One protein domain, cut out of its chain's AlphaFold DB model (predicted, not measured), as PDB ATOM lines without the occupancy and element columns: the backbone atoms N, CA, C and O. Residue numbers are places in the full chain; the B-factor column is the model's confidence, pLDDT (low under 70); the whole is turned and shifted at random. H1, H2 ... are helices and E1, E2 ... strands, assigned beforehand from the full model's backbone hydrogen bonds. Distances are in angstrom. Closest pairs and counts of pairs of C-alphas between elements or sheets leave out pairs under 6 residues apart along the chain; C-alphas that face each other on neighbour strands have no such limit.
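This is residues 157 to 223 of the 351 residues of an uncharacterized protein of Bacteroides graminisolvens DSM 19988 = JCM 15093 (UniProt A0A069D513). With little regular structure, this is one row of six short strands, E1 to E6 in order, with a long loop and tiny helix H1 to one side at the E1 and E2 end. The 67 printed residues, mostly strand by class with under half in named elements, run E1 E2 H1 E3 E4 E5 E6. The whole is compact, radius of gyration of the C-alphas 11.4 A, spanning 30 by 25 by 21 A.

Find C-alpha 161 at (122.669, 156.943, 77.176), where E1, residues 161 to 164, begins; it spans 9.8 A. E2 is 167 to 170, 9.9 A; H1 184 to 187; E3 197 to 199; E4 205 to 207; E5 212 to 214; E6 220 to 222, ending at (142.217, 155.131, 64.637).

Look across antiparallel E1 and E2: N 162 and O 169 are 2.8 A apart. E2 and E3 are antiparallel, N 198 to O 168 2.9 A. E3 and E4 meet only at a point, C-alphas 198 and 205 facing at 4.6 A. E4, E5 and E6 form a meander, each strand the antiparallel neighbour of the one before, with N 207 to O 212 2.8 A and N 221 to O 213 2.8 A. H1, too short for an O i to N i+4 pair, has its one O i to N i+3 pair within range; it only grazes the sheet, closest to E2 at the C-alphas of Tyr 184 and Ser 170, 7.9 A.

The C-alphas farthest apart, of Gly 159 and Tyr 217, stand 30.0 A apart. The printed part has no cut; the link E2 to H1 is long, and residues 157 to 158 are under pLDDT 70.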
ATOM      1  N   ARG A 157     116.053 159.096  78.144       55.56
ATOM      2  CA  ARG A 157     117.289 158.967  78.923       55.56
ATOM      3  C   ARG A 157     117.211 157.693  79.749       55.56
ATOM      4  O   ARG A 157     116.496 157.645  80.746       55.56
ATOM      5  N   LEU A 158     117.994 156.690  79.373       64.19
ATOM      6  CA  LEU A 158     118.256 155.524  80.215       64.19
ATOM      7  C   LEU A 158     119.659 155.697  80.806       64.19
ATOM      8  O   LEU A 158     120.680 155.406  80.182       64.19
ATOM      9  N   GLY A 159     119.715 156.292  82.000       73.44
ATOM     10  CA  GLY A 159     120.971 156.685  82.639       73.44
ATOM     11  C   GLY A 159     121.695 157.805  81.877       73.44
ATOM     12  O   GLY A 159     121.226 158.945  81.836       73.44
ATOM     13  N   LYS A 160     122.870 157.495  81.313       82.81
ATOM     14  CA  LYS A 160     123.720 158.428  80.539       82.81
ATOM     15  C   LYS A 160     123.725 158.152  79.031       82.81
ATOM     16  O   LYS A 160     124.434 158.847  78.301       82.81
ATOM     17  N   ALA A 161     122.940 157.175  78.584       86.31
ATOM     18  CA  ALA A 161     122.669 156.943  77.176       86.31
ATOM     19  C   ALA A 161     121.461 157.774  76.730       86.31
ATOM     20  O   ALA A 161     120.456 157.872  77.441       86.31
ATOM     21  N   VAL A 162     121.586 158.375  75.554       87.75
ATOM     22  CA  VAL A 162     120.557 159.154  74.874       87.75
ATOM     23  C   VAL A 162     120.203 158.421  73.589       87.75
ATOM     24  O   VAL A 162     121.090 158.129  72.789       87.75
ATOM     25  N   PHE A 163     118.918 158.136  73.398       87.50
ATOM     26  CA  PHE A 163     118.386 157.576  72.159       87.50
ATOM     27  C   PHE A 163     117.795 158.702  71.307       87.50
ATOM     28  O   PHE A 163     116.937 159.448  71.782       87.50
ATOM     29  N   PHE A 164     118.271 158.850  70.072       84.62
ATOM     30  CA  PHE A 164     117.836 159.888  69.138       84.62
ATOM     31  C   PHE A 164     117.824 159.342  67.709       84.62
ATOM     32  O   PHE A 164     118.883 159.039  67.160       84.62
ATOM     33  N   ASN A 165     116.639 159.240  67.100       87.69
ATOM     34  CA  ASN A 165     116.434 158.569  65.810       87.69
ATOM     35  C   ASN A 165     117.105 157.181  65.793       87.69
ATOM     36  O   ASN A 165     116.890 156.386  66.706       87.69
ATOM     37  N   ASP A 166     117.957 156.920  64.802       92.31
ATOM     38  CA  ASP A 166     118.694 155.664  64.642       92.31
ATOM     39  C   ASP A 166     119.944 155.573  65.533       92.31
ATOM     40  O   ASP A 166     120.740 154.647  65.390       92.31
ATOM     41  N   TYR A 167     120.169 156.533  66.434       91.94
ATOM     42  CA  TYR A 167     121.391 156.619  67.226       91.94
ATOM     43  C   TYR A 167     121.161 156.330  68.709       91.94
ATOM     44  O   TYR A 167     120.226 156.835  69.334       91.94
ATOM     45  N   MET A 168     122.105 155.602  69.307       93.31
ATOM     46  CA  MET A 168     122.361 155.633  70.749       93.31
ATOM     47  C   MET A 168     123.685 156.351  70.977       93.31
ATOM     48  O   MET A 168     124.715 155.973  70.416       93.31
ATOM     49  N   MET A 169     123.666 157.381  71.813       94.38
ATOM     50  CA  MET A 169     124.830 158.222  72.065       94.38
ATOM     51  C   MET A 169     125.030 158.510  73.550       94.38
ATOM     52  O   MET A 169     124.087 158.510  74.340       94.38
ATOM     53  N   SER A 170     126.271 158.765  73.956       95.00
ATOM     54  CA  SER A 170     126.559 159.230  75.313       95.00
ATOM     55  C   SER A 170     126.133 160.685  75.502       95.00
ATOM     56  O   SER A 170     126.371 161.526  74.642       95.00
ATOM     57  N   GLN A 171     125.592 161.012  76.677       92.31
ATOM     58  CA  GLN A 171     125.253 162.392  77.048       92.31
ATOM     59  C   GLN A 171     126.474 163.329  77.088       92.31
ATOM     60  O   GLN A 171     126.343 164.522  76.829       92.31
ATOM     61  N   TYR A 172     127.636 162.805  77.469       94.75
ATOM     62  CA  TYR A 172     128.878 163.571  77.463       94.75
ATOM     63  C   TYR A 172     129.582 163.410  76.124       94.75
ATOM     64  O   TYR A 172     129.571 162.331  75.521       94.75
ATOM     65  N   GLY A 173     130.211 164.489  75.691       95.50
ATOM     66  CA  GLY A 173     130.928 164.570  74.438       95.50
ATOM     67  C   GLY A 173     131.814 165.798  74.421       95.50
ATOM     68  O   GLY A 173     132.100 166.392  75.461       95.50
ATOM     69  N   VAL A 174     132.209 166.184  73.219       96.62
ATOM     70  CA  VAL A 174     133.030 167.360  72.969       96.62
ATOM     71  C   VAL A 174     132.371 168.252  71.928       96.62
ATOM     72  O   VAL A 174     131.594 167.800  71.084       96.62
ATOM     73  N   THR A 175     132.680 169.538  71.968       95.31
ATOM     74  CA  THR A 175     132.395 170.446  70.859       95.31
ATOM     75  C   THR A 175     133.304 170.103  69.669       95.31
ATOM     76  O   THR A 175     134.335 169.449  69.844       95.31
ATOM     77  N   PRO A 176     133.023 170.603  68.454       92.38
ATOM     78  CA  PRO A 176     133.952 170.490  67.327       92.38
ATOM     79  C   PRO A 176     135.351 171.068  67.605       92.38
ATOM     80  O   PRO A 176     136.318 170.660  66.969       92.38
ATOM     81  N   SER A 177     135.474 171.993  68.564       92.19
ATOM     82  CA  SER A 177     136.759 172.529  69.035       92.19
ATOM     83  C   SER A 177     137.476 171.635  70.060       92.19
ATOM     84  O   SER A 177     138.590 171.962  70.462       92.19
ATOM     85  N   GLY A 178     136.869 170.519  70.475       91.31
ATOM     86  CA  GLY A 178     137.441 169.546  71.408       91.31
ATOM     87  C   GLY A 178     137.217 169.854  72.891       91.31
ATOM     88  O   GLY A 178     137.802 169.175  73.728       91.31
ATOM     89  N   ALA A 179     136.400 170.856  73.232       95.31
ATOM     90  CA  ALA A 179     136.076 171.168  74.623       95.31
ATOM     91  C   ALA A 179     134.968 170.245  75.143       95.31
ATOM     92  O   ALA A 179     133.983 170.018  74.441       95.31
ATOM     93  N   ASP A 180     135.104 169.756  76.377       96.12
ATOM     94  CA  ASP A 180     134.092 168.910  77.010       96.12
ATOM     95  C   ASP A 180     132.744 169.632  77.124       96.12
ATOM     96  O   ASP A 180     132.660 170.808  77.483       96.12
ATOM     97  N   THR A 181     131.667 168.907  76.839       94.44
ATOM     98  CA  THR A 181     130.302 169.429  76.892       94.44
ATOM     99  C   THR A 181     129.292 168.320  77.191       94.44
ATOM    100  O   THR A 181     129.541 167.125  77.001       94.44
ATOM    101  N   ASN A 182     128.125 168.719  77.686       92.00
ATOM    102  CA  ASN A 182     126.961 167.873  77.922       92.00
ATOM    103  C   ASN A 182     125.722 168.362  77.150       92.00
ATOM    104  O   ASN A 182     124.610 167.951  77.474       92.00
ATOM    105  N   GLU A 183     125.909 169.215  76.143       91.38
ATOM    106  CA  GLU A 183     124.854 169.776  75.291       91.38
ATOM    107  C   GLU A 183     124.423 168.778  74.194       91.38
ATOM    108  O   GLU A 183     124.470 169.064  72.996       91.38
ATOM    109  N   TYR A 184     124.036 167.562  74.595       88.69
ATOM    110  CA  TYR A 184     123.724 166.441  73.691       88.69
ATOM    111  C   TYR A 184     122.542 166.704  72.750       88.69
ATOM    112  O   TYR A 184     122.428 166.074  71.700       88.69
ATOM    113  N   GLN A 185     121.658 167.635  73.107       89.31
ATOM    114  CA  GLN A 185     120.530 168.066  72.281       89.31
ATOM    115  C   GLN A 185     121.008 168.688  70.961       89.31
ATOM    116  O   GLN A 185     120.291 168.659  69.964       89.31
ATOM    117  N   ASN A 186     122.247 169.182  70.929       90.56
ATOM    118  CA  ASN A 186     122.851 169.789  69.750       90.56
ATOM    119  C   ASN A 186     123.498 168.773  68.794       90.56
ATOM    120  O   ASN A 186     124.190 169.167  67.853       90.56
ATOM    121  N   PHE A 187     123.271 167.469  68.993       92.12
ATOM    122  CA  PHE A 187     123.788 166.424  68.107       92.12
ATOM    123  C   PHE A 187     123.344 166.625  66.649       92.12
ATOM    124  O   PHE A 187     124.180 166.637  65.750       92.12
ATOM    125  N   ALA A 188     122.052 166.881  66.414       89.69
ATOM    126  CA  ALA A 188     121.522 167.122  65.068       89.69
ATOM    127  C   ALA A 188     122.087 168.397  64.413       89.69
ATOM    128  O   ALA A 188     122.169 168.481  63.192       89.69
ATOM    129  N   ALA A 189     122.508 169.378  65.220       91.00
ATOM    130  CA  ALA A 189     123.147 170.602  64.745       91.00
ATOM    131  C   ALA A 189     124.644 170.416  64.418       91.00
ATOM    132  O   ALA A 189     125.281 171.342  63.922       91.00
ATOM    133  N   GLY A 190     125.229 169.248  64.721       90.38
ATOM    134  CA  GLY A 190     126.646 168.952  64.491       90.38
ATOM    135  C   GLY A 190     127.616 169.698  65.416       90.38
ATOM    136  O   GLY A 190     128.829 169.596  65.246       90.38
ATOM    137  N   THR A 191     127.115 170.440  66.407       94.12
ATOM    138  CA  THR A 191     127.935 171.181  67.384       94.12
ATOM    139  C   THR A 191     128.215 170.383  68.659       94.12
ATOM    140  O   THR A 191     128.857 170.886  69.582       94.12
ATOM    141  N   PHE A 192     127.791 169.120  68.688       95.69
ATOM    142  CA  PHE A 192     128.074 168.154  69.738       95.69
ATOM    143  C   PHE A 192     128.542 166.835  69.118       95.69
ATOM    144  O   PHE A 192     127.830 166.228  68.318       95.69
ATOM    145  N   ILE A 193     129.728 166.379  69.515       96.25
ATOM    146  CA  ILE A 193     130.288 165.080  69.143       96.25
ATOM    147  C   ILE A 193     130.254 164.203  70.397       96.25
ATOM    148  O   ILE A 193     131.045 164.432  71.315       96.25
ATOM    149  N   PRO A 194     129.367 163.200  70.483       96.62
ATOM    150  CA  PRO A 194     129.297 162.340  71.658       96.62
ATOM    151  C   PRO A 194     130.590 161.544  71.843       96.62
ATOM    152  O   PRO A 194     131.254 161.177  70.874       96.62
ATOM    153  N   ASN A 195     130.931 161.204  73.085       96.94
ATOM    154  CA  ASN A 195     132.067 160.325  73.364       96.94
ATOM    155  C   ASN A 195     131.858 158.907  72.812       96.94
ATOM    156  O   ASN A 195     132.822 158.287  72.368       96.94
ATOM    157  N   ILE A 196     130.621 158.409  72.826       96.69
ATOM    158  CA  ILE A 196     130.209 157.121  72.259       96.69
ATOM    159  C   ILE A 196     129.029 157.367  71.324       96.69
ATOM    160  O   ILE A 196     128.052 157.991  71.739       96.69
ATOM    161  N   LEU A 197     129.102 156.847  70.099       96.88
ATOM    162  CA  LEU A 197     128.023 156.883  69.114       96.88
ATOM    163  C   LEU A 197     127.847 155.510  68.477       96.88
ATOM    164  O   LEU A 197     128.815 154.939  67.977       96.88
ATOM    165  N   LEU A 198     126.609 155.029  68.441       96.31
ATOM    166  CA  LEU A 198     126.210 153.814  67.742       96.31
ATOM    167  C   LEU A 198     125.050 154.145  66.804       96.31
ATOM    168  O   LEU A 198     124.013 154.614  67.272       96.31
ATOM    169  N   ASN A 199     125.223 153.905  65.504       96.19
ATOM    170  CA  ASN A 199     124.155 153.973  64.512       96.19
ATOM    171  C   ASN A 199     123.535 152.580  64.340       96.19
ATOM    172  O   ASN A 199     124.196 151.653  63.877       96.19
ATOM    173  N   PHE A 200     122.266 152.434  64.702       94.25
ATOM    174  CA  PHE A 200     121.524 151.176  64.634       94.25
ATOM    175  C   PHE A 200     121.009 150.864  63.228       94.25
ATOM    176  O   PHE A 200     120.693 149.710  62.957       94.25
ATOM    177  N   LEU A 201     120.952 151.857  62.335       95.56
ATOM    178  CA  LEU A 201     120.556 151.659  60.945       95.56
ATOM    179  C   LEU A 201     121.717 151.122  60.103       95.56
ATOM    180  O   LEU A 201     121.553 150.134  59.392       95.56
ATOM    181  N   THR A 202     122.889 151.757  60.175       96.62
ATOM    182  CA  THR A 202     124.043 151.393  59.325       96.62
ATOM    183  C   THR A 202     125.086 150.533  60.029       96.62
ATOM    184  O   THR A 202     126.006 150.027  59.392       96.62
ATOM    185  N   GLY A 203     124.997 150.398  61.354       95.56
ATOM    186  CA  GLY A 203     126.008 149.726  62.165       95.56
ATOM    187  C   GLY A 203     127.291 150.535  62.370       95.56
ATOM    188  O   GLY A 203     128.148 150.081  63.122       95.56
ATOM    189  N   ALA A 204     127.439 151.714  61.755       97.44
ATOM    190  CA  ALA A 204     128.597 152.591  61.932       97.44
ATOM    191  C   ALA A 204     128.621 153.245  63.326       97.44
ATOM    192  O   ALA A 204     127.599 153.355  64.009       97.44
ATOM    193  N   GLY A 205     129.781 153.736  63.754       97.19
ATOM    194  CA  GLY A 205     129.880 154.385  65.056       97.19
ATOM    195  C   GLY A 205     131.280 154.824  65.438       97.19
ATOM    196  O   GLY A 205     132.235 154.724  64.663       97.19
ATOM    197  N   HIS A 206     131.398 155.343  66.658       97.31
ATOM    198  CA  HIS A 206     132.681 155.744  67.216       97.31
ATOM    199  C   HIS A 206     132.735 155.701  68.740       97.31
ATOM    200  O   HIS A 206     131.724 155.735  69.439       97.31
ATOM    201  N   LEU A 207     133.968 155.685  69.242       96.06
ATOM    202  CA  LEU A 207     134.345 155.783  70.646       96.06
ATOM    203  C   LEU A 207     135.358 156.917  70.846       96.06
ATOM    204  O   LEU A 207     136.036 157.353  69.907       96.06
ATOM    205  N   SER A 208     135.467 157.381  72.093       94.56
ATOM    206  CA  SER A 208     136.378 158.451  72.519       94.56
ATOM    207  C   SER A 208     136.307 159.682  71.609       94.56
ATOM    208  O   SER A 208     137.336 160.161  71.135       94.56
ATOM    209  N   ALA A 209     135.086 160.142  71.319       94.38
ATOM    210  CA  ALA A 209     134.815 161.301  70.464       94.38
ATOM    211  C   ALA A 209     135.434 161.201  69.052       94.38
ATOM    212  O   ALA A 209     135.950 162.171  68.497       94.38
ATOM    213  N   GLY A 210     135.411 160.003  68.456       93.19
ATOM    214  CA  GLY A 210     135.889 159.790  67.087       93.19
ATOM    215  C   GLY A 210     137.392 159.535  66.977       93.19
ATOM    216  O   GLY A 210     137.942 159.593  65.876       93.19
ATOM    217  N   ASN A 211     138.081 159.266  68.089       93.19
ATOM    218  CA  ASN A 211     139.471 158.798  68.057       93.19
ATOM    219  C   ASN A 211     139.585 157.336  67.613       93.19
ATOM    220  O   ASN A 211     140.604 156.951  67.036       93.19
ATOM    221  N   PHE A 212     138.532 156.556  67.850       95.25
ATOM    222  CA  PHE A 212     138.303 155.243  67.262       95.25
ATOM    223  C   PHE A 212     136.925 155.258  66.603       95.25
ATOM    224  O   PHE A 212     135.941 155.573  67.268       95.25
ATOM    225  N   SER A 213     136.830 154.924  65.323       96.12
ATOM    226  CA  SER A 213     135.554 154.850  64.607       96.12
ATOM    227  C   SER A 213     135.516 153.682  63.636       96.12
ATOM    228  O   SER A 213     136.553 153.111  63.293       96.12
ATOM    229  N   TRP A 214     134.315 153.314  63.206       97.69
ATOM    230  CA  TRP A 214     134.103 152.304  62.179       97.69
ATOM    231  C   TRP A 214     132.977 152.709  61.233       97.69
ATOM    232  O   TRP A 214     132.027 153.392  61.630       97.69
ATOM    233  N   ASP A 215     133.118 152.308  59.972       96.75
ATOM    234  CA  ASP A 215     132.117 152.532  58.931       96.75
ATOM    235  C   ASP A 215     131.129 151.358  58.801       96.75
ATOM    236  O   ASP A 215     131.239 150.335  59.481       96.75
ATOM    237  N   GLU A 216     130.150 151.516  57.910       96.75
ATOM    238  CA  GLU A 216     129.129 150.504  57.591       96.75
ATOM    239  C   GLU A 216     129.701 149.225  56.947       96.75
ATOM    240  O   GLU A 216     129.033 148.195  56.908       96.75
ATOM    241  N   TYR A 217     130.953 149.260  56.481       96.19
ATOM    242  CA  TYR A 217     131.661 148.112  55.906       96.19
ATOM    243  C   TYR A 217     132.559 147.405  56.934       96.19
ATOM    244  O   TYR A 217     133.284 146.474  56.580       96.19
ATOM    245  N   GLY A 218     132.543 147.848  58.197       91.69
ATOM    246  CA  GLY A 218     133.361 147.295  59.276       91.69
ATOM    247  C   GLY A 218     134.832 147.720  59.232       91.69
ATOM    248  O   GLY A 218     135.655 147.150  59.951       91.69
ATOM    249  N   ARG A 219     135.198 148.713  58.411       94.62
ATOM    250  CA  ARG A 219     136.560 149.259  58.399       94.62
ATOM    251  C   ARG A 219     136.744 150.153  59.609       94.62
ATOM    252  O   ARG A 219     135.927 151.030  59.873       94.62
ATOM    253  N   THR A 220     137.841 149.955  60.330       95.06
ATOM    254  CA  THR A 220     138.148 150.726  61.539       95.06
ATOM    255  C   THR A 220     139.159 151.831  61.259       95.06
ATOM    256  O   THR A 220     140.170 151.590  60.601       95.06
ATOM    257  N   TYR A 221     138.945 153.003  61.846       94.25
ATOM    258  CA  TYR A 221     139.828 154.162  61.776       94.25
ATOM    259  C   TYR A 221     140.299 154.531  63.183       94.25
ATOM    260  O   TYR A 221     139.504 154.570  64.125       94.25
ATOM    261  N   ARG A 222     141.600 154.796  63.343       92.25
ATOM    262  CA  ARG A 222     142.217 155.131  64.637       92.25
ATOM    263  C   ARG A 222     143.149 156.322  64.486       92.25
ATOM    264  O   ARG A 222     143.961 156.354  63.567       92.25
ATOM    265  N   LYS A 223     143.046 157.287  65.402       90.50
ATOM    266  CA  LYS A 223     143.922 158.475  65.438       90.50
ATOM    267  C   LYS A 223     145.135 158.311  66.355       90.50
ATOM    268  O   LYS A 223     146.092 159.071  66.242       90.50
TER     269      LYS A 223